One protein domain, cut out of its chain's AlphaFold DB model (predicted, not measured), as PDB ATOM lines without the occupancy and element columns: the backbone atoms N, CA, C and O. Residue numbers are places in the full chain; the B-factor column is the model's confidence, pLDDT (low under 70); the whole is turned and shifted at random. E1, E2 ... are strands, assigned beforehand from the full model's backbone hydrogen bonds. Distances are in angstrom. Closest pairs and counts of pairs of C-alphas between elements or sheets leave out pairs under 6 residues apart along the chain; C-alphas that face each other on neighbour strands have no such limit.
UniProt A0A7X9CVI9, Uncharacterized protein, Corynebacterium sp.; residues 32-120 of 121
ATOM      1  N   ASP A  32      26.472 -30.698  10.339       68.88
ATOM      2  CA  ASP A  32      27.393 -29.741  10.963       68.88
ATOM      3  C   ASP A  32      28.642 -30.498  11.449       68.88
ATOM      4  O   ASP A  32      28.745 -30.851  12.631       68.88
ATOM      5  N   PRO A  33      29.552 -30.880  10.529       75.00
ATOM      6  CA  PRO A  33      30.744 -31.617  10.902       75.00
ATOM      7  C   PRO A  33      31.664 -30.709  11.718       75.00
ATOM      8  O   PRO A  33      32.197 -29.721  11.223       75.00
ATOM      9  N   ARG A  34      31.880 -31.077  12.980       79.69
ATOM     10  CA  ARG A  34      32.905 -30.478  13.840       79.69
ATOM     11  C   ARG A  34      34.214 -31.243  13.682       79.69
ATOM     12  O   ARG A  34      34.164 -32.445  13.387       79.69
ATOM     13  N   PRO A  35      35.374 -30.604  13.911       88.75
ATOM     14  CA  PRO A  35      36.624 -31.338  13.973       88.75
ATOM     15  C   PRO A  35      36.536 -32.478  14.982       88.75
ATOM     16  O   PRO A  35      36.098 -32.325  16.116       88.75
ATOM     17  N   TRP A  36      36.942 -33.658  14.546       89.69
ATOM     18  CA  TRP A  36      37.094 -34.810  15.414       89.69
ATOM     19  C   TRP A  36      38.373 -34.699  16.251       89.69
ATOM     20  O   TRP A  36      38.397 -35.113  17.412       89.69
ATOM     21  N   GLY A  37      39.418 -34.087  15.690       91.94
ATOM     22  CA  GLY A  37      40.631 -33.753  16.423       91.94
ATOM     23  C   GLY A  37      41.406 -32.592  15.816       91.94
ATOM     24  O   GLY A  37      41.210 -32.233  14.655       91.94
ATOM     25  N   VAL A  38      42.294 -32.015  16.618       92.62
ATOM     26  CA  VAL A  38      43.178 -30.908  16.238       92.62
ATOM     27  C   VAL A  38      44.592 -31.123  16.755       92.62
ATOM     28  O   VAL A  38      44.793 -31.790  17.773       92.62
ATOM     29  N   VAL A  39      45.565 -30.547  16.056       93.69
ATOM     30  CA  VAL A  39      46.961 -30.476  16.496       93.69
ATOM     31  C   VAL A  39      47.297 -29.023  16.786       93.69
ATOM     32  O   VAL A  39      47.038 -28.146  15.962       93.69
ATOM     33  N   LEU A  40      47.843 -28.768  17.969       93.50
ATOM     34  CA  LEU A  40      48.245 -27.438  18.411       93.50
ATOM     35  C   LEU A  40      49.702 -27.163  18.022       93.50
ATOM     36  O   LEU A  40      50.477 -28.096  17.815       93.50
ATOM     37  N   GLU A  41      50.093 -25.894  17.932       93.69
ATOM     38  CA  GLU A  41      51.468 -25.496  17.577       93.69
ATOM     39  C   GLU A  41      52.541 -26.048  18.532       93.69
ATOM     40  O   GLU A  41      53.678 -26.278  18.128       93.69
ATOM     41  N   ASP A  42      52.170 -26.330  19.782       91.38
ATOM     42  CA  ASP A  42      53.036 -26.956  20.786       91.38
ATOM     43  C   ASP A  42      53.097 -28.494  20.684       91.38
ATOM     44  O   ASP A  42      53.708 -29.164  21.521       91.38
ATOM     45  N   GLY A  43      52.480 -29.068  19.646       92.44
ATOM     46  CA  GLY A  43      52.497 -30.494  19.328       92.44
ATOM     47  C   GLY A  43      51.429 -31.326  20.038       92.44
ATOM     48  O   GLY A  43      51.344 -32.536  19.795       92.44
ATOM     49  N   ARG A  44      50.595 -30.724  20.896       93.50
ATOM     50  CA  ARG A  44      49.481 -31.441  21.530       93.50
ATOM     51  C   ARG A  44      48.459 -31.888  20.496       93.50
ATOM     52  O   ARG A  44      48.077 -31.134  19.606       93.50
ATOM     53  N   ARG A  45      47.976 -33.121  20.657       93.88
ATOM     54  CA  ARG A  45      46.907 -33.708  19.847       93.88
ATOM     55  C   ARG A  45      45.656 -33.815  20.692       93.88
ATOM     56  O   ARG A  45      45.646 -34.525  21.702       93.88
ATOM     57  N   CYS A  46      44.614 -33.113  20.279       92.00
ATOM     58  CA  CYS A  46      43.384 -32.989  21.039       92.00
ATOM     59  C   CYS A  46      42.222 -33.641  20.293       92.00
ATOM     60  O   CYS A  46      42.052 -33.418  19.098       92.00
ATOM     61  N   VAL A  47      41.432 -34.460  20.984       91.00
ATOM     62  CA  VAL A  47      40.280 -35.190  20.427       91.00
ATOM     63  C   VAL A  47      39.009 -34.678  21.079       91.00
ATOM     64  O   VAL A  47      39.001 -34.429  22.286       91.00
ATOM     65  N   VAL A  48      37.948 -34.521  20.288       87.69
ATOM     66  CA  VAL A  48      36.656 -34.037  20.783       87.69
ATOM     67  C   VAL A  48      36.172 -34.895  21.951       87.69
ATOM     68  O   VAL A  48      36.271 -36.127  21.934       87.69
ATOM     69  N   GLY A  49      35.646 -34.237  22.977       78.50
ATOM     70  CA  GLY A  49      35.048 -34.913  24.110       78.50
ATOM     71  C   GLY A  49      33.836 -35.749  23.707       78.50
ATOM     72  O   GLY A  49      32.892 -35.238  23.111       78.50
ATOM     73  N   GLN A  50      33.848 -37.039  24.043       71.62
ATOM     74  CA  GLN A  50      32.736 -37.953  23.777       71.62
ATOM     75  C   GLN A  50      31.917 -38.163  25.057       71.62
ATOM     76  O   GLN A  50      32.239 -39.023  25.876       71.62
ATOM     77  N   GLY A  51      30.848 -37.378  25.221       67.81
ATOM     78  CA  GLY A  51      29.922 -37.482  26.353       67.81
ATOM     79  C   GLY A  51      30.522 -37.122  27.722       67.81
ATOM     80  O   GLY A  51      31.671 -36.699  27.840       67.81
ATOM     81  N   GLY A  52      29.711 -37.302  28.770       67.75
ATOM     82  CA  GLY A  52      30.044 -36.941  30.153       67.75
ATOM     83  C   GLY A  52      29.780 -35.468  30.486       67.75
ATOM     84  O   GLY A  52      29.709 -34.623  29.598       67.75
ATOM     85  N   ASP A  53      29.629 -35.168  31.777       76.12
ATOM     86  CA  ASP A  53      29.652 -33.795  32.289       76.12
ATOM     87  C   ASP A  53      31.074 -33.474  32.751       76.12
ATOM     88  O   ASP A  53      31.617 -34.145  33.629       76.12
ATOM     89  N   TRP A  54      31.694 -32.495  32.102       79.81
ATOM     90  CA  TRP A  54      33.076 -32.098  32.366       79.81
ATOM     91  C   TRP A  54      33.142 -30.916  33.333       79.81
ATOM     92  O   TRP A  54      34.230 -30.474  33.687       79.81
ATOM     93  N   GLY A  55      31.984 -30.409  33.766       79.00
ATOM     94  CA  GLY A  55      31.887 -29.228  34.601       79.00
ATOM     95  C   GLY A  55      32.118 -27.925  33.837       79.00
ATOM     96  O   GLY A  55      32.301 -27.880  32.615       79.00
ATOM     97  N   VAL A  56      32.054 -26.833  34.593       84.31
ATOM     98  CA  VAL A  56      32.232 -25.464  34.103       84.31
ATOM     99  C   VAL A  56      33.176 -24.751  35.051       84.31
ATOM    100  O   VAL A  56      32.992 -24.805  36.269       84.31
ATOM    101  N   ARG A  57      34.168 -24.062  34.492       87.75
ATOM    102  CA  ARG A  57      35.045 -23.171  35.249       87.75
ATOM    103  C   ARG A  57      34.256 -21.970  35.770       87.75
ATOM    104  O   ARG A  57      33.268 -21.550  35.172       87.75
ATOM    105  N   ALA A  58      34.731 -21.361  36.855       86.56
ATOM    106  CA  ALA A  58      34.114 -20.153  37.415       86.56
ATOM    107  C   ALA A  58      34.080 -18.969  36.424       86.56
ATOM    108  O   ALA A  58      33.222 -18.097  36.530       86.56
ATOM    109  N   ASP A  59      34.986 -18.962  35.441       85.94
ATOM    110  CA  ASP A  59      35.054 -17.989  34.343       85.94
ATOM    111  C   ASP A  59      34.189 -18.375  33.119       85.94
ATOM    112  O   ASP A  59      34.320 -17.785  32.045       85.94
ATOM    113  N   GLY A  60      33.301 -19.365  33.269       85.12
ATOM    114  CA  GLY A  60      32.315 -19.766  32.264       85.12
ATOM    115  C   GLY A  60      32.823 -20.730  31.191       85.12
ATOM    116  O   GLY A  60      32.018 -21.205  30.388       85.12
ATOM    117  N   HIS A  61      34.118 -21.060  31.175       87.75
ATOM    118  CA  HIS A  61      34.674 -21.998  30.200       87.75
ATOM    119  C   HIS A  61      34.267 -23.451  30.483       87.75
ATOM    120  O   HIS A  61      34.167 -23.880  31.636       87.75
ATOM    121  N   ARG A  62      34.105 -24.233  29.413       87.31
ATOM    122  CA  ARG A  62      33.813 -25.678  29.439       87.31
ATOM    123  C   ARG A  62      34.863 -26.448  28.650       87.31
ATOM    124  O   ARG A  62      35.456 -25.896  27.731       87.31
ATOM    125  N   GLY A  63      35.074 -27.720  28.976       87.12
ATOM    126  CA  GLY A  63      35.948 -28.587  28.187       87.12
ATOM    127  C   GLY A  63      35.304 -28.993  26.869       87.12
ATOM    128  O   GLY A  63      34.137 -29.379  26.845       87.12
ATOM    129  N   ALA A  64      36.077 -28.934  25.790       87.81
ATOM    130  CA  ALA A  64      35.641 -29.334  24.457       87.81
ATOM    131  C   ALA A  64      36.489 -30.476  23.874       87.81
ATOM    132  O   ALA A  64      35.940 -31.373  23.234       87.81
ATOM    133  N   TYR A  65      37.812 -30.467  24.090       90.50
ATOM    134  CA  TYR A  65      38.720 -31.512  23.597       90.50
ATOM    135  C   TYR A  65      39.695 -31.943  24.688       90.50
ATOM    136  O   TYR A  65      40.273 -31.101  25.376       90.50
ATOM    137  N   PHE A  66      39.940 -33.250  24.786       88.19
ATOM    138  CA  PHE A  66      41.023 -33.800  25.599       88.19
ATOM    139  C   PHE A  66      42.317 -33.817  24.801       88.19
ATOM    140  O   PHE A  66      42.339 -34.362  23.699       88.19
ATOM    141  N   CYS A  67      43.395 -33.290  25.374       89.38
ATOM    142  CA  CYS A  67      44.713 -33.284  24.752       89.38
ATOM    143  C   CYS A  67      45.628 -34.342  25.378       89.38
ATOM    144  O   CYS A  67      45.609 -34.566  26.583       89.38
ATOM    145  N   ASN A  68      46.485 -34.965  24.573       81.38
ATOM    146  CA  ASN A  68      47.482 -35.937  25.040       81.38
ATOM    147  C   ASN A  68      48.798 -35.293  25.549       81.38
ATOM    148  O   ASN A  68      49.871 -35.870  25.373       81.38
ATOM    149  N   GLY A  69      48.728 -34.091  26.135       65.12
ATOM    150  CA  GLY A  69      49.887 -33.304  26.583       65.12
ATOM    151  C   GLY A  69      50.398 -33.634  27.996       65.12
ATOM    152  O   GLY A  69      49.994 -34.615  28.615       65.12
ATOM    153  N   ILE A  70      51.299 -32.792  28.518       57.34
ATOM    154  CA  ILE A  70      51.756 -32.840  29.917       57.34
ATOM    155  C   ILE A  70      50.705 -32.129  30.784       57.34
ATOM    156  O   ILE A  70      50.631 -30.907  30.762       57.34
ATOM    157  N   GLY A  71      49.914 -32.879  31.554       65.00
ATOM    158  CA  GLY A  71      48.968 -32.323  32.533       65.00
ATOM    159  C   GLY A  71      47.485 -32.438  32.143       65.00
ATOM    160  O   GLY A  71      47.163 -32.989  31.092       65.00
ATOM    161  N   PRO A  72      46.564 -31.959  33.005       72.88
ATOM    162  CA  PRO A  72      45.115 -32.142  32.860       72.88
ATOM    163  C   PRO A  72      44.448 -31.101  31.938       72.88
ATOM    164  O   PRO A  72      43.248 -30.846  32.050       72.88
ATOM    165  N   GLU A  73      45.217 -30.449  31.065       83.25
ATOM    166  CA  GLU A  73      44.723 -29.357  30.229       83.25
ATOM    167  C   GLU A  73      43.815 -29.849  29.095       83.25
ATOM    168  O   GLU A  73      44.054 -30.881  28.460       83.25
ATOM    169  N   VAL A  74      42.786 -29.056  28.811       87.06
ATOM    170  CA  VAL A  74      41.818 -29.287  27.738       87.06
ATOM    171  C   VAL A  74      41.703 -28.054  26.854       87.06
ATOM    172  O   VAL A  74      41.995 -26.934  27.280       87.06
ATOM    173  N   VAL A  75      41.217 -28.245  25.629       90.38
ATOM    174  CA  VAL A  75      40.698 -27.118  24.847       90.38
ATOM    175  C   VAL A  75      39.386 -26.667  25.475       90.38
ATOM    176  O   VAL A  75      38.504 -27.492  25.731       90.38
ATOM    177  N   LEU A  76      39.267 -25.366  25.709       89.19
ATOM    178  CA  LEU A  76      38.140 -24.728  26.365       89.19
ATOM    179  C   LEU A  76      37.233 -24.026  25.347       89.19
ATOM    180  O   LEU A  76      37.716 -23.357  24.435       89.19
ATOM    181  N   SER A  77      35.920 -24.140  25.538       85.94
ATOM    182  CA  SER A  77      34.898 -23.391  24.799       85.94
ATOM    183  C   SER A  77      34.216 -22.352  25.688       85.94
ATOM    184  O   SER A  77      34.124 -22.524  26.908       85.94
ATOM    185  N   GLN A  78      33.695 -21.298  25.065       78.06
ATOM    186  CA  GLN A  78      32.807 -20.317  25.688       78.06
ATOM    187  C   GLN A  78      31.367 -20.546  25.206       78.06
ATOM    188  O   GLN A  78      31.136 -20.722  24.016       78.06
ATOM    189  N   GLY A  79      30.397 -20.544  26.125       64.00
ATOM    190  CA  GLY A  79      28.976 -20.741  25.800       64.00
ATOM    191  C   GLY A  79      28.548 -22.200  25.561       64.00
ATOM    192  O   GLY A  79      29.312 -23.142  25.768       64.00
ATOM    193  N   GLU A  80      27.275 -22.387  25.188       54.56
ATOM    194  CA  GLU A  80      26.684 -23.709  24.886       54.56
ATOM    195  C   GLU A  80      27.050 -24.213  23.488       54.56
ATOM    196  O   GLU A  80      27.026 -25.416  23.228       54.56
ATOM    197  N   THR A  81      27.388 -23.297  22.579       53.66
ATOM    198  CA  THR A  81      27.835 -23.627  21.228       53.66
ATOM    199  C   THR A  81      29.360 -23.749  21.246       53.66
ATOM    200  O   THR A  81      30.024 -22.776  21.590       53.66
ATOM    201  N   PRO A  82      29.948 -24.909  20.898       57.16
ATOM    202  CA  PRO A  82      31.396 -25.092  20.888       57.16
ATOM    203  C   PRO A  82      32.014 -24.436  19.649       57.16
ATOM    204  O   PRO A  82      32.561 -25.109  18.776       57.16
ATOM    205  N   GLU A  83      31.882 -23.119  19.540       64.50
ATOM    206  CA  GLU A  83      32.724 -22.310  18.668       64.50
ATOM    207  C   GLU A  83      34.054 -22.154  19.412       64.50
ATOM    208  O   GLU A  83      34.245 -21.292  20.265       64.50
ATOM    209  N   ILE A  84      34.914 -23.156  19.234       71.06
ATOM    210  CA  ILE A  84      36.203 -23.238  19.933       71.06
ATOM    211  C   ILE A  84      37.330 -22.561  19.163       71.06
ATOM    212  O   ILE A  84      38.389 -22.324  19.741       71.06
ATOM    213  N   PHE A  85      37.108 -22.296  17.875       74.06
ATOM    214  CA  PHE A  85      38.075 -21.662  16.998       74.06
ATOM    215  C   PHE A  85      37.694 -20.205  16.817       74.06
ATOM    216  O   PHE A  85      36.562 -19.904  16.453       74.06
ATOM    217  N   ASP A  86      38.658 -19.322  17.035       69.88
ATOM    218  CA  ASP A  86      38.597 -17.983  16.464       69.88
ATOM    219  C   ASP A  86      39.035 -18.086  14.995       69.88
ATOM    220  O   ASP A  86      40.231 -18.185  14.698       69.88
ATOM    221  N   ASP A  87      38.062 -18.181  14.085       64.81
ATOM    222  CA  ASP A  87      38.266 -18.353  12.639       64.81
ATOM    223  C   ASP A  87      38.358 -17.022  11.870       64.81
ATOM    224  O   ASP A  87      38.606 -17.018  10.664       64.81
ATOM    225  N   GLY A  88      38.225 -15.886  12.567       63.22
ATOM    226  CA  GLY A  88      38.294 -14.541  11.992       63.22
ATOM    227  C   GLY A  88      39.710 -14.056  11.667       63.22
ATOM    228  O   GLY A  88      39.884 -12.920  11.218       63.22
ATOM    229  N   SER A  89      40.726 -14.890  11.898       61.44
ATOM    230  CA  SER A  89      42.138 -14.588  11.665       61.44
ATOM    231  C   SER A  89      42.782 -15.588  10.701       61.44
ATOM    232  O   SER A  89      42.240 -16.662  10.447       61.44
ATOM    233  N   ASP A  90      43.960 -15.251  10.161       69.88
ATOM    234  CA  ASP A  90      44.688 -16.091   9.192       69.88
ATOM    235  C   ASP A  90      45.021 -17.501   9.726       69.88
ATOM    236  O   ASP A  90      45.359 -18.397   8.948       69.88
ATOM    237  N   ARG A  91      44.957 -17.704  11.049       74.38
ATOM    238  CA  ARG A  91      45.198 -18.984  11.718       74.38
ATOM    239  C   ARG A  91      44.176 -19.215  12.815       74.38
ATOM    240  O   ARG A  91      43.998 -18.375  13.685       74.38
ATOM    241  N   TRP A  92      43.563 -20.392  12.819       86.12
ATOM    242  CA  TRP A  92      42.649 -20.767  13.892       86.12
ATOM    243  C   TRP A  92      43.402 -20.852  15.214       86.12
ATOM    244  O   TRP A  92      44.490 -21.425  15.288       86.12
ATOM    245  N   THR A  93      42.800 -20.319  16.268       89.94
ATOM    246  CA  THR A  93      43.338 -20.437  17.623       89.94
ATOM    247  C   THR A  93      42.310 -21.037  18.561       89.94
ATOM    248  O   THR A  93      41.107 -20.945  18.321       89.94
ATOM    249  N   VAL A  94      42.792 -21.656  19.634       90.94
ATOM    250  CA  VAL A  94      41.960 -22.213  20.701       90.94
ATOM    251  C   VAL A  94      42.401 -21.686  22.058       90.94
ATOM    252  O   VAL A  94      43.559 -21.307  22.254       90.94
ATOM    253  N   LYS A  95      41.482 -21.700  23.026       92.44
ATOM    254  CA  LYS A  95      41.812 -21.493  24.438       92.44
ATOM    255  C   LYS A  95      42.169 -22.820  25.087       92.44
ATOM    256  O   LYS A  95      41.441 -23.793  24.925       92.44
ATOM    257  N   VAL A  96      43.258 -22.853  25.846       91.88
ATOM    258  CA  VAL A  96      43.721 -24.053  26.545       91.88
ATOM    259  C   VAL A  96      43.939 -23.761  28.020       91.88
ATOM    260  O   VAL A  96      44.465 -22.711  28.387       91.88
ATOM    261  N   GLY A  97      43.515 -24.692  28.867       91.69
ATOM    262  CA  GLY A  97      43.748 -24.633  30.302       91.69
ATOM    263  C   GLY A  97      43.132 -25.821  31.029       91.69
ATOM    264  O   GLY A  97      42.420 -26.638  30.445       91.69
ATOM    265  N   GLU A  98      43.414 -25.922  32.321       90.19
ATOM    266  CA  GLU A  98      42.827 -26.947  33.187       90.19
ATOM    267  C   GLU A  98      41.322 -26.719  33.379       90.19
ATOM    268  O   GLU A  98      40.857 -25.582  33.357       90.19
ATOM    269  N   LEU A  99      40.550 -27.783  33.607       86.00
ATOM    270  CA  LEU A  99      39.137 -27.669  34.002       86.00
ATOM    271  C   LEU A  99      38.948 -27.474  35.510       86.00
ATOM    272  O   LEU A  99      38.039 -26.750  35.912       86.00
ATOM    273  N   GLY A 100      39.812 -28.099  36.317       83.56
ATOM    274  CA  GLY A 100      39.689 -28.148  37.776       83.56
ATOM    275  C   GLY A 100      38.384 -28.790  38.259       83.56
ATOM    276  O   GLY A 100      37.645 -29.423  37.502       83.56
ATOM    277  N   LEU A 101      38.114 -28.635  39.550       81.56
ATOM    278  CA  LEU A 101      36.833 -28.922  40.184       81.56
ATOM    279  C   LEU A 101      35.980 -27.645  40.283       81.56
ATOM    280  O   LEU A 101      36.508 -26.527  40.251       81.56
ATOM    281  N   PRO A 102      34.648 -27.772  40.445       74.31
ATOM    282  CA  PRO A 102      33.789 -26.618  40.678       74.31
ATOM    283  C   PRO A 102      34.263 -25.787  41.879       74.31
ATOM    284  O   PRO A 102      34.318 -26.283  43.003       74.31
ATOM    285  N   GLY A 103      34.561 -24.507  41.637       75.19
ATOM    286  CA  GLY A 103      35.030 -23.561  42.657       75.19
ATOM    287  C   GLY A 103      36.546 -23.358  42.718       75.19
ATOM    288  O   GLY A 103      36.990 -22.481  43.458       75.19
ATOM    289  N   ASP A 104      37.330 -24.098  41.929       85.62
ATOM    290  CA  ASP A 104      38.778 -23.899  41.858       85.62
ATOM    291  C   ASP A 104      39.141 -22.532  41.257       85.62
ATOM    292  O   ASP A 104      38.555 -22.067  40.273       85.62
ATOM    293  N   ALA A 105      40.162 -21.895  41.836       86.31
ATOM    294  CA  ALA A 105      40.776 -20.694  41.286       86.31
ATOM    295  C   ALA A 105      41.897 -21.095  40.318       86.31
ATOM    296  O   ALA A 105      43.021 -21.378  40.732       86.31
ATOM    297  N   LEU A 106      41.576 -21.128  39.025       89.38
ATOM    298  CA  LEU A 106      42.505 -21.512  37.964       89.38
ATOM    299  C   LEU A 106      43.099 -20.282  37.262       89.38
ATOM    300  O   LEU A 106      42.435 -19.246  37.171       89.38
ATOM    301  N   PRO A 107      44.328 -20.381  36.721       91.69
ATOM    302  CA  PRO A 107      44.879 -19.326  35.882       91.69
ATOM    303  C   PRO A 107      44.011 -19.108  34.626       91.69
ATOM    304  O   PRO A 107      43.298 -20.027  34.196       91.69
ATOM    305  N   PRO A 108      44.064 -17.909  34.015       91.25
ATOM    306  CA  PRO A 108      43.386 -17.650  32.750       91.25
ATOM    307  C   PRO A 108      43.849 -18.615  31.646       91.25
ATOM    308  O   PRO A 108      45.038 -18.938  31.599       91.25
ATOM    309  N   PRO A 109      42.956 -19.040  30.732       91.81
ATOM    310  CA  PRO A 109      43.347 -19.860  29.592       91.81
ATOM    311  C   PRO A 109      44.339 -19.150  28.674       91.81
ATOM    312  O   PRO A 109      44.212 -17.951  28.401       91.81
ATOM    313  N   ILE A 110      45.276 -19.916  28.130       92.50
ATOM    314  CA  ILE A 110      46.214 -19.440  27.115       92.50
ATOM    315  C   ILE A 110      45.615 -19.610  25.717       92.50
ATOM    316  O   ILE A 110      44.809 -20.510  25.491       92.50
ATOM    317  N   THR A 111      45.990 -18.739  24.782       92.00
ATOM    318  CA  THR A 111      45.676 -18.921  23.358       92.00
ATOM    319  C   THR A 111      46.790 -19.726  22.705       92.00
ATOM    320  O   THR A 111      47.955 -19.408  22.923       92.00
ATOM    321  N   VAL A 112      46.426 -20.727  21.905       92.25
ATOM    322  CA  VAL A 112      47.370 -21.583  21.173       92.25
ATOM    323  C   VAL A 112      46.902 -21.727  19.727       92.25
ATOM    324  O   VAL A 112      45.705 -21.923  19.488       92.25
ATOM    325  N   GLU A 113      47.818 -21.616  18.763       92.69
ATOM    326  CA  GLU A 113      47.497 -21.810  17.345       92.69
ATOM    327  C   GLU A 113      47.190 -23.282  17.020       92.69
ATOM    328  O   GLU A 113      47.777 -24.215  17.579       92.69
ATOM    329  N   VAL A 114      46.277 -23.490  16.071       92.06
ATOM    330  CA  VAL A 114      45.946 -24.796  15.493       92.06
ATOM    331  C   VAL A 114      46.723 -24.975  14.194       92.06
ATOM    332  O   VAL A 114      46.654 -24.142  13.292       92.06
ATOM    333  N   THR A 115      47.443 -26.088  14.083       93.00
ATOM    334  CA  THR A 115      48.277 -26.414  12.917       93.00
ATOM    335  C   THR A 115      47.639 -27.450  12.001       93.00
ATOM    336  O   THR A 115      47.845 -27.405  10.789       93.00
ATOM    337  N   GLU A 116      46.833 -28.360  12.551       93.38
ATOM    338  CA  GLU A 116      46.131 -29.390  11.782       93.38
ATOM    339  C   GLU A 116      44.723 -29.629  12.333       93.38
ATOM    340  O   GLU A 116      44.489 -29.563  13.544       93.38
ATOM    341  N   VAL A 117      43.791 -29.963  11.438       91.25
ATOM    342  CA  VAL A 117      42.382 -30.229  11.752       91.25
ATOM    343  C   VAL A 117      41.958 -31.529  11.073       91.25
ATOM    344  O   VAL A 117      42.180 -31.721   9.880       91.25
ATOM    345  N   TYR A 118      41.328 -32.416  11.837       92.31
ATOM    346  CA  TYR A 118      40.876 -33.730  11.392       92.31
ATOM    347  C   TYR A 118      39.358 -33.798  11.502       92.31
ATOM    348  O   TYR A 118      38.815 -33.588  12.584       92.31
ATOM    349  N   TYR A 119      38.672 -34.140  10.414       89.00
ATOM    350  CA  TYR A 119      37.228 -34.387  10.401       89.00
ATOM    351  C   TYR A 119      36.941 -35.884  10.266       89.00
ATOM    352  O   TYR A 119      37.700 -36.611   9.625       89.00
ATOM    353  N   ALA A 120      35.845 -36.341  10.871       84.06
ATOM    354  CA  ALA A 120      35.308 -37.669  10.596       84.06
ATOM    355  C   ALA A 120      34.570 -37.645   9.247       84.06
ATOM    356  O   ALA A 120      33.814 -36.707   8.981       84.06
TER     357      ALA A 120
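This is residues 32 to 120 of the 121 residues of an uncharacterized protein of Corynebacterium sp. (UniProt A0A7X9CVI9). Six strands ring a small closed barrel, E1 to E6 in chain order and back to E1, with E6 bending sharply to pair first with E5 and then with E1. Loops round Asp 90 and Gly 103 make the two ends of its length. The printed part has 89 residues with no named helix; its strands form a meander, each the antiparallel neighbour of the one before. The class is all strand, though under half of the residues, 39 of 89, are in named strands. The whole is compact, with a radius of gyration of the C-alphas of 12.3 A, and rounded, spanning 34 by 26 by 25 A.

E1, residues 35 to 40, forms a hairpin with E2, residues 45 to 48; N 38 and O 46 are 2.9 A apart, within hydrogen-bond range. E3, residues 61 to 67, is antiparallel to E2 at 125 degrees, with N 47 and O 66 at 2.9 A. E4, residues 73 to 78, forms a hairpin with E3, with N 64 and O 75 at 2.8 A. E5, residues 93 to 98, is antiparallel to E4, with N 76 and O 95 at 2.8 A. E6, residues 110 to 119, bends by 71 degrees at residue 115. Its residues 110 to 113 pair with E5, with N 96 and O 110 at 2.8 A. Its residues 114 to 119 pair with E1, antiparallel, with N 36 and O 118 at 2.7 A. E3 and E6 are apart.

E1 begins at C-alpha 35, (36.624, -31.338, 13.973). E3 is 16.1 A long, E4 15.6 A and E5 16.9 A. E6, 24.2 A long, ends at C-alpha 119, (37.228, -34.387, 10.401).

The C-alphas of Asp 90 and Gly 103, the two farthest apart, are 35.6 A apart. The printed part has no cut. The links E2 to E3, E4 to E5 and E5 to E6 are long. The mean pLDDT of the printed part is 82.6; residues 32, 51 to 52, 69 to 71, 79 to 83 and 86 to 90 are under 70.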